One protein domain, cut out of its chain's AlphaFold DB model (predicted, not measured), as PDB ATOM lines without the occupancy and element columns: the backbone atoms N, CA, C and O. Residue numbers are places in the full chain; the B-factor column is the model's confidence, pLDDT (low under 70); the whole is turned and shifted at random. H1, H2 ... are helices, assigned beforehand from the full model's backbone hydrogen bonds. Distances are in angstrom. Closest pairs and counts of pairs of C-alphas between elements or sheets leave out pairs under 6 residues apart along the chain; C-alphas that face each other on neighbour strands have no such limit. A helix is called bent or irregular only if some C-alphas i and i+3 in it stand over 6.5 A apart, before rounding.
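AT A GLANCE: This is residues 66 to 142 of the 142 residues of an uncharacterized protein of Thiomonas sp. 13-64-67 (UniProt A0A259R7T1). Two long helices, H3 and H4, make an open helical hairpin: they meet near their turn and spread apart toward the other end, where H2 crosses, about perpendicular to both, and short H1 packs on H2 and H4. The gap between H3 and H4 gives the model a loose frame, and the hairpin makes its longest axis. The printed part has 77 residues with four named helices, H1, H2, H3 and H4 in that order, and no named strand; its class is all helix. It is loose, with a radius of gyration of the C-alphas of 14.6 A, and elongated, spanning 45 by 25 by 24 A.

IN THESE COORDINATES: H1, residues 66 to 71, begins with C-alpha 66 at (-31.019, 22.087, 151.148) and is 8.5 A long from first to last C-alpha. H2, residues 77 to 90, is 20.0 A long. H3, residues 92 to 110, is 26.8 A long and begins with C-alpha 92 at (-15.954, 22.116, 147.889). It has a kink of 28 degrees near residue 104 and is neither bent nor irregular, but only just: C-alphas 101 and 104 are 6.2 A apart. H4, residues 117 to 140, is 33.7 A long and ends with C-alpha 140 at (-31.278, 39.633, 144.214). It has a kink of 46 degrees near residue 134 and is irregular: C-alphas 135 and 138 are 7.7 A apart.

HOW THE PARTS SIT: H1 and H2 touch, their closest C-alphas those of Val 66 and Ala 80 at 5.3 A, at a steep tilt of 50 degrees, opposite ways. H1 also touches H4, about perpendicular at 82 degrees, with the C-alphas of Thr 68 and Tyr 132 the closest at 6.7 A; H4 touches H1 with residues 128 to 132 alone. H2 is close to H3 but not clearly touching, about perpendicular at 83 degrees, with the C-alphas of Gly 88 and Ile 95 closest at 7.4 A. H2 is likewise close to H4 but not clearly touching, about perpendicular at 89 degrees, with the C-alphas of Ala 87 and Val 135 closest at 7.3 A. H3 and H4 form a helical hairpin at a shallow tilt of 17 degrees, opposite ways. They touch through residues 106 to 110 of H3 and 117 to 120 of H4 alone, the closest C-alphas being those of Ala 109 and Leu 117 at 5.5 A. H1 and H3 are apart. The helix packing is mostly crossed, but only just: 1 of the 3 touching pairs is at a shallow tilt. In H1 and H2 every O i to N i+4 pair is within hydrogen-bond range; in H3 14 of 15 are, and in H4 16 of 20.

THE WHOLE: The two C-alphas farthest apart are those of Phe 113 and Thr 142, 48.5 A. The printed part has no cut and ends at residue 142, the chain's last. The links H1 to H2 and H2 to H3 are tight; H3 to H4, with 6 residues between them, is short. Mean pLDDT of the printed part is 90.5, with residues 138 to 142 under 70.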
ATOM      1  N   VAL A  66     -29.623  22.488 151.419       95.94
ATOM      2  CA  VAL A  66     -31.019  22.087 151.148       95.94
ATOM      3  C   VAL A  66     -31.985  22.770 152.111       95.94
ATOM      4  O   VAL A  66     -32.971  23.359 151.675       95.94
ATOM      5  N   ASN A  67     -31.685  22.747 153.412       93.94
ATOM      6  CA  ASN A  67     -32.563  23.341 154.421       93.94
ATOM      7  C   ASN A  67     -32.669  24.864 154.270       93.94
ATOM      8  O   ASN A  67     -33.769  25.402 154.360       93.94
ATOM      9  N   THR A  68     -31.566  25.564 153.989       93.75
ATOM     10  CA  THR A  68     -31.571  27.023 153.795       93.75
ATOM     11  C   THR A  68     -32.263  27.420 152.491       93.75
ATOM     12  O   THR A  68     -33.033  28.372 152.480       93.75
ATOM     13  N   LEU A  69     -32.078  26.659 151.410       94.88
ATOM     14  CA  LEU A  69     -32.762  26.890 150.133       94.88
ATOM     15  C   LEU A  69     -34.281  26.731 150.243       94.88
ATOM     16  O   LEU A  69     -35.021  27.505 149.640       94.88
ATOM     17  N   VAL A  70     -34.752  25.750 151.017       95.69
ATOM     18  CA  VAL A  70     -36.189  25.553 151.248       95.69
ATOM     19  C   VAL A  70     -36.734  26.605 152.215       95.69
ATOM     20  O   VAL A  70     -37.727  27.257 151.906       95.69
ATOM     21  N   ALA A  71     -36.097  26.784 153.375       93.19
ATOM     22  CA  ALA A  71     -36.629  27.621 154.451       93.19
ATOM     23  C   ALA A  71     -36.462  29.127 154.200       93.19
ATOM     24  O   ALA A  71     -37.337  29.901 154.578       93.19
ATOM     25  N   LEU A  72     -35.348  29.542 153.590       91.50
ATOM     26  CA  LEU A  72     -35.021  30.952 153.344       91.50
ATOM     27  C   LEU A  72     -35.204  31.333 151.874       91.50
ATOM     28  O   LEU A  72     -35.676  32.426 151.583       91.50
ATOM     29  N   GLY A  73     -34.843  30.438 150.952       89.56
ATOM     30  CA  GLY A  73     -34.937  30.681 149.507       89.56
ATOM     31  C   GLY A  73     -36.299  30.367 148.883       89.56
ATOM     32  O   GLY A  73     -36.509  30.671 147.712       89.56
ATOM     33  N   GLY A  74     -37.221  29.729 149.615       93.25
ATOM     34  CA  GLY A  74     -38.544  29.350 149.097       93.25
ATOM     35  C   GLY A  74     -38.507  28.341 147.939       93.25
ATOM     36  O   GLY A  74     -39.491  28.189 147.212       93.25
ATOM     37  N   VAL A  75     -37.384  27.647 147.737       94.44
ATOM     38  CA  VAL A  75     -37.203  26.688 146.642       94.44
ATOM     39  C   VAL A  75     -37.913  25.375 146.982       94.44
ATOM     40  O   VAL A  75     -37.817  24.872 148.098       94.44
ATOM     41  N   SER A  76     -38.604  24.767 146.011       96.38
ATOM     42  CA  SER A  76     -39.249  23.465 146.231       96.38
ATOM     43  C   SER A  76     -38.223  22.374 146.602       96.38
ATOM     44  O   SER A  76     -37.109  22.390 146.069       96.38
ATOM     45  N   PRO A  77     -38.567  21.380 147.452       94.19
ATOM     46  CA  PRO A  77     -37.585  20.447 148.024       94.19
ATOM     47  C   PRO A  77     -36.712  19.729 146.989       94.19
ATOM     48  O   PRO A  77     -35.494  19.651 147.127       94.19
ATOM     49  N   TRP A  78     -37.316  19.252 145.899       95.94
ATOM     50  CA  TRP A  78     -36.576  18.566 144.840       95.94
ATOM     51  C   TRP A  78     -35.630  19.497 144.070       95.94
ATOM     52  O   TRP A  78     -34.517  19.109 143.706       95.94
ATOM     53  N   ASN A  79     -36.045  20.743 143.831       95.69
ATOM     54  CA  ASN A  79     -35.188  21.731 143.184       95.69
ATOM     55  C   ASN A  79     -34.055  22.181 144.116       95.69
ATOM     56  O   ASN A  79     -32.929  22.342 143.645       95.69
ATOM     57  N   ALA A  80     -34.314  22.282 145.421       96.69
ATOM     58  CA  ALA A  80     -33.314  22.613 146.429       96.69
ATOM     59  C   ALA A  80     -32.197  21.561 146.499       96.69
ATOM     60  O   ALA A  80     -31.030  21.930 146.557       96.69
ATOM     61  N   VAL A  81     -32.519  20.264 146.408       97.00
ATOM     62  CA  VAL A  81     -31.502  19.195 146.345       97.00
ATOM     63  C   VAL A  81     -30.593  19.366 145.129       97.00
ATOM     64  O   VAL A  81     -29.373  19.377 145.271       97.00
ATOM     65  N   LYS A  82     -31.163  19.557 143.931       96.25
ATOM     66  CA  LYS A  82     -30.367  19.747 142.703       96.25
ATOM     67  C   LYS A  82     -29.457  20.973 142.793       96.25
ATOM     68  O   LYS A  82     -28.295  20.912 142.389       96.25
ATOM     69  N   LEU A  83     -29.986  22.075 143.319       95.81
ATOM     70  CA  LEU A  83     -29.247  23.324 143.455       95.81
ATOM     71  C   LEU A  83     -28.156  23.220 144.530       95.81
ATOM     72  O   LEU A  83     -27.025  23.624 144.276       95.81
ATOM     73  N   SER A  84     -28.456  22.591 145.670       96.00
ATOM     74  CA  SER A  84     -27.496  22.324 146.747       96.00
ATOM     75  C   SER A  84     -26.354  21.423 146.289       96.00
ATOM     76  O   SER A  84     -25.204  21.720 146.585       96.00
ATOM     77  N   VAL A  85     -26.630  20.375 145.504       95.81
ATOM     78  CA  VAL A  85     -25.580  19.537 144.902       95.81
ATOM     79  C   VAL A  85     -24.661  20.400 144.042       95.81
ATOM     80  O   VAL A  85     -23.456  20.435 144.277       95.81
ATOM     81  N   ARG A  86     -25.212  21.151 143.080       95.81
ATOM     82  CA  ARG A  86     -24.402  22.003 142.198       95.81
ATOM     83  C   ARG A  86     -23.555  22.994 143.001       95.81
ATOM     84  O   ARG A  86     -22.345  23.045 142.802       95.81
ATOM     85  N   ALA A  87     -24.182  23.725 143.918       94.88
ATOM     86  CA  ALA A  87     -23.534  24.736 144.743       94.88
ATOM     87  C   ALA A  87     -22.488  24.144 145.700       94.88
ATOM     88  O   ALA A  87     -21.398  24.694 145.841       94.88
ATOM     89  N   GLY A  88     -22.785  23.009 146.333       94.00
ATOM     90  CA  GLY A  88     -21.877  22.314 147.238       94.00
ATOM     91  C   GLY A  88     -20.624  21.825 146.517       94.00
ATOM     92  O   GLY A  88     -19.510  22.047 146.991       94.00
ATOM     93  N   PHE A  89     -20.778  21.240 145.325       93.12
ATOM     94  CA  PHE A  89     -19.640  20.750 144.547       93.12
ATOM     95  C   PHE A  89     -18.785  21.871 143.933       93.12
ATOM     96  O   PHE A  89     -17.562  21.728 143.875       93.12
ATOM     97  N   THR A  90     -19.370  23.010 143.542       94.06
ATOM     98  CA  THR A  90     -18.586  24.188 143.110       94.06
ATOM     99  C   THR A  90     -17.868  24.872 144.274       94.06
ATOM    100  O   THR A  90     -16.840  25.512 144.065       94.06
ATOM    101  N   ASN A  91     -18.359  24.688 145.503       94.25
ATOM    102  CA  ASN A  91     -17.820  25.278 146.730       94.25
ATOM    103  C   ASN A  91     -17.176  24.234 147.658       94.25
ATOM    104  O   ASN A  91     -17.124  24.413 148.876       94.25
ATOM    105  N   LEU A  92     -16.615  23.157 147.095       91.44
ATOM    106  CA  LEU A  92     -15.954  22.116 147.889       91.44
ATOM    107  C   LEU A  92     -14.851  22.675 148.786       91.44
ATOM    108  O   LEU A  92     -14.746  22.273 149.937       91.44
ATOM    109  N   ALA A  93     -14.016  23.585 148.280       89.56
ATOM    110  CA  ALA A  93     -12.891  24.115 149.048       89.56
ATOM    111  C   ALA A  93     -13.315  24.843 150.343       89.56
ATOM    112  O   ALA A  93     -12.802  24.458 151.399       89.56
ATOM    113  N   PRO A  94     -14.222  25.842 150.314       92.31
ATOM    114  CA  PRO A  94     -14.687  26.492 151.539       92.31
ATOM    115  C   PRO A  94     -15.481  25.548 152.453       92.31
ATOM    116  O   PRO A  94     -15.243  25.571 153.657       92.31
ATOM    117  N   ILE A  95     -16.330  24.657 151.918       91.12
ATOM    118  CA  ILE A  95     -17.063  23.673 152.741       91.12
ATOM    119  C   ILE A  95     -16.094  22.713 153.447       91.12
ATOM    120  O   ILE A  95     -16.212  22.501 154.651       91.12
ATOM    121  N   THR A  96     -15.081  22.197 152.738       89.94
ATOM    122  CA  THR A  96     -14.039  21.333 153.329       89.94
ATOM    123  C   THR A  96     -13.331  22.056 154.473       89.94
ATOM    124  O   THR A  96     -13.150  21.491 155.550       89.94
ATOM    125  N   LEU A  97     -12.921  23.311 154.248       90.88
ATOM    126  CA  LEU A  97     -12.233  24.110 155.259       90.88
ATOM    127  C   LEU A  97     -13.123  24.322 156.486       90.88
ATOM    128  O   LEU A  97     -12.663  24.124 157.608       90.88
ATOM    129  N   PHE A  98     -14.393  24.662 156.270       91.62
ATOM    130  CA  PHE A  98     -15.370  24.814 157.338       91.62
ATOM    131  C   PHE A  98     -15.517  23.527 158.162       91.62
ATOM    132  O   PHE A  98     -15.379  23.570 159.384       91.62
ATOM    133  N   THR A  99     -15.705  22.369 157.520       87.75
ATOM    134  CA  THR A  99     -15.797  21.071 158.211       87.75
ATOM    135  C   THR A  99     -14.531  20.754 159.010       87.75
ATOM    136  O   THR A  99     -14.623  20.306 160.153       87.75
ATOM    137  N   VAL A 100     -13.346  21.014 158.448       89.62
ATOM    138  CA  VAL A 100     -12.065  20.782 159.136       89.62
ATOM    139  C   VAL A 100     -11.912  21.694 160.353       89.62
ATOM    140  O   VAL A 100     -11.470  21.222 161.397       89.62
ATOM    141  N   LEU A 101     -12.297  22.968 160.252       92.19
ATOM    142  CA  LEU A 101     -12.266  23.909 161.378       92.19
ATOM    143  C   LEU A 101     -13.309  23.572 162.448       92.19
ATOM    144  O   LEU A 101     -13.070  23.793 163.635       92.19
ATOM    145  N   LEU A 102     -14.444  23.000 162.051       91.69
ATOM    146  CA  LEU A 102     -15.502  22.637 162.981       91.69
ATOM    147  C   LEU A 102     -15.083  21.503 163.931       91.69
ATOM    148  O   LEU A 102     -15.554  21.470 165.067       91.69
ATOM    149  N   LEU A 103     -14.172  20.613 163.519       89.81
ATOM    150  CA  LEU A 103     -13.669  19.513 164.354       89.81
ATOM    151  C   LEU A 103     -13.008  19.994 165.664       89.81
ATOM    152  O   LEU A 103     -13.508  19.635 166.732       89.81
ATOM    153  N   PRO A 104     -11.935  20.815 165.647       94.75
ATOM    154  CA  PRO A 104     -11.327  21.316 166.876       94.75
ATOM    155  C   PRO A 104     -12.279  22.221 167.667       94.75
ATOM    156  O   PRO A 104     -12.298  22.138 168.893       94.75
ATOM    157  N   ILE A 105     -13.115  23.027 166.999       95.94
ATOM    158  CA  ILE A 105     -14.120  23.867 167.675       95.94
ATOM    159  C   ILE A 105     -15.100  22.997 168.471       95.94
ATOM    160  O   ILE A 105     -15.393  23.299 169.625       95.94
ATOM    161  N   SER A 106     -15.564  21.891 167.886       93.81
ATOM    162  CA  SER A 106     -16.488  20.960 168.542       93.81
ATOM    163  C   SER A 106     -15.838  20.258 169.733       93.81
ATOM    164  O   SER A 106     -16.476  20.107 170.771       93.81
ATOM    165  N   ILE A 107     -14.559  19.884 169.625       95.50
ATOM    166  CA  ILE A 107     -13.801  19.311 170.748       95.50
ATOM    167  C   ILE A 107     -13.723  20.316 171.904       95.50
ATOM    168  O   ILE A 107     -14.040  19.964 173.039       95.50
ATOM    169  N   VAL A 108     -13.366  21.574 171.622       96.56
ATOM    170  CA  VAL A 108     -13.302  22.640 172.638       96.56
ATOM    171  C   VAL A 108     -14.680  22.902 173.252       96.56
ATOM    172  O   VAL A 108     -14.797  23.014 174.471       96.56
ATOM    173  N   ALA A 109     -15.735  22.931 172.436       95.69
ATOM    174  CA  ALA A 109     -17.114  23.110 172.886       95.69
ATOM    175  C   ALA A 109     -17.618  21.962 173.785       95.69
ATOM    176  O   ALA A 109     -18.506  22.174 174.615       95.69
ATOM    177  N   MET A 110     -17.045  20.763 173.661       96.94
ATOM    178  CA  MET A 110     -17.382  19.610 174.499       96.94
ATOM    179  C   MET A 110     -16.693  19.622 175.871       96.94
ATOM    180  O   MET A 110     -17.225  19.021 176.805       96.94
ATOM    181  N   LEU A 111     -15.565  20.331 176.030       96.75
ATOM    182  CA  LEU A 111     -14.815  20.415 177.294       96.75
ATOM    183  C   LEU A 111     -15.655  20.846 178.511       96.75
ATOM    184  O   LEU A 111     -15.517  20.204 179.554       96.75
ATOM    185  N   PRO A 112     -16.538  21.866 178.437       94.62
ATOM    186  CA  PRO A 112     -17.404  22.243 179.556       94.62
ATOM    187  C   PRO A 112     -18.601  21.282 179.695       94.62
ATOM    188  O   PRO A 112     -19.752  21.713 179.675       94.62
ATOM    189  N   PHE A 113     -18.347  19.973 179.786       95.19
ATOM    190  CA  PHE A 113     -19.367  18.916 179.874       95.19
ATOM    191  C   PHE A 113     -20.444  19.008 178.773       95.19
ATOM    192  O   PHE A 113     -21.627  18.786 179.023       95.19
ATOM    193  N   GLY A 114     -20.048  19.381 177.552       92.62
ATOM    194  CA  GLY A 114     -20.962  19.555 176.416       92.62
ATOM    195  C   GLY A 114     -21.752  20.869 176.393       92.62
ATOM    196  O   GLY A 114     -22.420  21.143 175.398       92.62
ATOM    197  N   LEU A 115     -21.663  21.728 177.417       95.56
ATOM    198  CA  LEU A 115     -22.409  22.997 177.458       95.56
ATOM    199  C   LEU A 115     -21.983  23.983 176.363       95.56
ATOM    200  O   LEU A 115     -22.789  24.802 175.927       95.56
ATOM    201  N   GLY A 116     -20.750  23.887 175.864       95.06
ATOM    202  CA  GLY A 116     -20.289  24.706 174.744       95.06
ATOM    203  C   GLY A 116     -21.039  24.400 173.446       95.06
ATOM    204  O   GLY A 116     -21.108  25.268 172.578       95.06
ATOM    205  N   LEU A 117     -21.684  23.231 173.326       94.88
ATOM    206  CA  LEU A 117     -22.568  22.936 172.195       94.88
ATOM    207  C   LEU A 117     -23.781  23.874 172.141       94.88
ATOM    208  O   LEU A 117     -24.230  24.209 171.049       94.88
ATOM    209  N   LEU A 118     -24.267  24.362 173.292       96.50
ATOM    210  CA  LEU A 118     -25.370  25.331 173.348       96.50
ATOM    211  C   LEU A 118     -25.013  26.645 172.648       96.50
ATOM    212  O   LEU A 118     -25.888  27.295 172.087       96.50
ATOM    213  N   VAL A 119     -23.730  27.016 172.665       96.19
ATOM    214  CA  VAL A 119     -23.197  28.180 171.943       96.19
ATOM    215  C   VAL A 119     -22.826  27.806 170.509       96.19
ATOM    216  O   VAL A 119     -23.008  28.603 169.593       96.19
ATOM    217  N   LEU A 120     -22.347  26.582 170.279       95.69
ATOM    218  CA  LEU A 120     -21.978  26.132 168.941       95.69
ATOM    219  C   LEU A 120     -23.190  26.033 168.006       95.69
ATOM    220  O   LEU A 120     -23.070  26.397 166.843       95.69
ATOM    221  N   PHE A 121     -24.362  25.607 168.486       94.62
ATOM    222  CA  PHE A 121     -25.575  25.540 167.662       94.62
ATOM    223  C   PHE A 121     -25.977  26.884 167.024       94.62
ATOM    224  O   PHE A 121     -26.124  26.919 165.803       94.62
ATOM    225  N   PRO A 122     -26.119  28.004 167.763       95.69
ATOM    226  CA  PRO A 122     -26.419  29.293 167.145       95.69
ATOM    227  C   PRO A 122     -25.285  29.792 166.236       95.69
ATOM    228  O   PRO A 122     -25.570  30.386 165.198       95.69
ATOM    229  N   VAL A 123     -24.017  29.502 166.557       96.00
ATOM    230  CA  VAL A 123     -22.878  29.821 165.676       96.00
ATOM    231  C   VAL A 123     -22.970  29.057 164.351       96.00
ATOM    232  O   VAL A 123     -22.786  29.650 163.291       96.00
ATOM    233  N   LEU A 124     -23.308  27.766 164.392       94.75
ATOM    234  CA  LEU A 124     -23.514  26.935 163.205       94.75
ATOM    235  C   LEU A 124     -24.682  27.432 162.353       94.75
ATOM    236  O   LEU A 124     -24.559  27.489 161.130       94.75
ATOM    237  N   SER A 125     -25.786  27.838 162.981       93.25
ATOM    238  CA  SER A 125     -26.916  28.452 162.277       93.25
ATOM    239  C   SER A 125     -26.511  29.756 161.585       93.25
ATOM    240  O   SER A 125     -26.858  29.965 160.425       93.25
ATOM    241  N   GLY A 126     -25.726  30.605 162.258       94.62
ATOM    242  CA  GLY A 126     -25.192  31.837 161.671       94.62
ATOM    243  C   GLY A 126     -24.236  31.574 160.506       94.62
ATOM    244  O   GLY A 126     -24.365  32.196 159.456       94.62
ATOM    245  N   ALA A 127     -23.326  30.608 160.649       94.19
ATOM    246  CA  ALA A 127     -22.424  30.190 159.578       94.19
ATOM    247  C   ALA A 127     -23.176  29.600 158.375       94.19
ATOM    248  O   ALA A 127     -22.812  29.872 157.234       94.19
ATOM    249  N   SER A 128     -24.241  28.831 158.620       93.06
ATOM    250  CA  SER A 128     -25.118  28.303 157.569       93.06
ATOM    251  C   SER A 128     -25.830  29.429 156.813       93.06
ATOM    252  O   SER A 128     -25.807  29.452 155.582       93.06
ATOM    253  N   PHE A 129     -26.379  30.416 157.529       92.94
ATOM    254  CA  PHE A 129     -26.993  31.602 156.925       92.94
ATOM    255  C   PHE A 129     -25.993  32.422 156.097       92.94
ATOM    256  O   PHE A 129     -26.282  32.755 154.950       92.94
ATOM    257  N   ALA A 130     -24.808  32.703 156.648       93.62
ATOM    258  CA  ALA A 130     -23.758  33.438 155.946       93.62
ATOM    259  C   ALA A 130     -23.301  32.683 154.690       93.62
ATOM    260  O   ALA A 130     -23.299  33.244 153.602       93.62
ATOM    261  N   SER A 131     -23.033  31.379 154.811       93.94
ATOM    262  CA  SER A 131     -22.655  30.530 153.679       93.94
ATOM    263  C   SER A 131     -23.735  30.478 152.596       93.94
ATOM    264  O   SER A 131     -23.398  30.421 151.418       93.94
ATOM    265  N   TYR A 132     -25.016  30.471 152.971       93.75
ATOM    266  CA  TYR A 132     -26.123  30.559 152.022       93.75
ATOM    267  C   TYR A 132     -26.121  31.906 151.290       93.75
ATOM    268  O   TYR A 132     -26.198  31.933 150.064       93.75
ATOM    269  N   HIS A 133     -25.991  33.010 152.023       92.12
ATOM    270  CA  HIS A 133     -25.967  34.345 151.433       92.12
ATOM    271  C   HIS A 133     -24.746  34.553 150.524       92.12
ATOM    272  O   HIS A 133     -24.889  35.098 149.439       92.12
ATOM    273  N   ASP A 134     -23.568  34.061 150.901       92.88
ATOM    274  CA  ASP A 134     -22.350  34.175 150.085       92.88
ATOM    275  C   ASP A 134     -22.450  33.404 148.757       92.88
ATOM    276  O   ASP A 134     -21.801  33.756 147.776       92.88
ATOM    277  N   VAL A 135     -23.238  32.325 148.721       92.88
ATOM    278  CA  VAL A 135     -23.362  31.452 147.543       92.88
ATOM    279  C   VAL A 135     -24.559  31.817 146.662       92.88
ATOM    280  O   VAL A 135     -24.498  31.600 145.452       92.88
ATOM    281  N   PHE A 136     -25.638  32.351 147.242       90.19
ATOM    282  CA  PHE A 136     -26.907  32.608 146.542       90.19
ATOM    283  C   PHE A 136     -27.398  34.066 146.614       90.19
ATOM    284  O   PHE A 136     -28.347  34.416 145.919       90.19
ATOM    285  N   GLY A 137     -26.803  34.914 147.455       73.75
ATOM    286  CA  GLY A 137     -27.308  36.254 147.783       73.75
ATOM    287  C   GLY A 137     -27.155  37.314 146.688       73.75
ATOM    288  O   GLY A 137     -27.834  38.335 146.757       73.75
ATOM    289  N   ASP A 138     -26.346  37.069 145.653       57.59
ATOM    290  CA  ASP A 138     -26.064  38.061 144.602       57.59
ATOM    291  C   ASP A 138     -27.057  38.045 143.418       57.59
ATOM    292  O   ASP A 138     -27.035  38.955 142.592       57.59
ATOM    293  N   GLU A 139     -27.990  37.087 143.334       53.50
ATOM    294  CA  GLU A 139     -29.051  37.089 142.299       53.50
ATOM    295  C   GLU A 139     -30.245  38.013 142.640       53.50
ATOM    296  O   GLU A 139     -31.154  38.174 141.830       53.50
ATOM    297  N   ALA A 140     -30.245  38.671 143.807       41.84
ATOM    298  CA  ALA A 140     -31.278  39.633 144.214       41.84
ATOM    299  C   ALA A 140     -30.960  41.101 143.841       41.84
ATOM    300  O   ALA A 140     -31.723  42.000 144.201       41.84
ATOM    301  N   ALA A 141     -29.846  41.359 143.141       37.66
ATOM    302  CA  ALA A 141     -29.353  42.705 142.814       37.66
ATOM    303  C   ALA A 141     -29.306  43.030 141.303       37.66
ATOM    304  O   ALA A 141     -28.583  43.944 140.897       37.66
ATOM    305  N   THR A 142     -30.085  42.327 140.474       33.97
ATOM    306  CA  THR A 142     -30.294  42.651 139.045       33.97
ATOM    307  C   THR A 142     -31.752  42.552 138.645       33.97
ATOM    308  O   THR A 142     -32.360  41.505 138.959       33.97
TER     309      THR A 142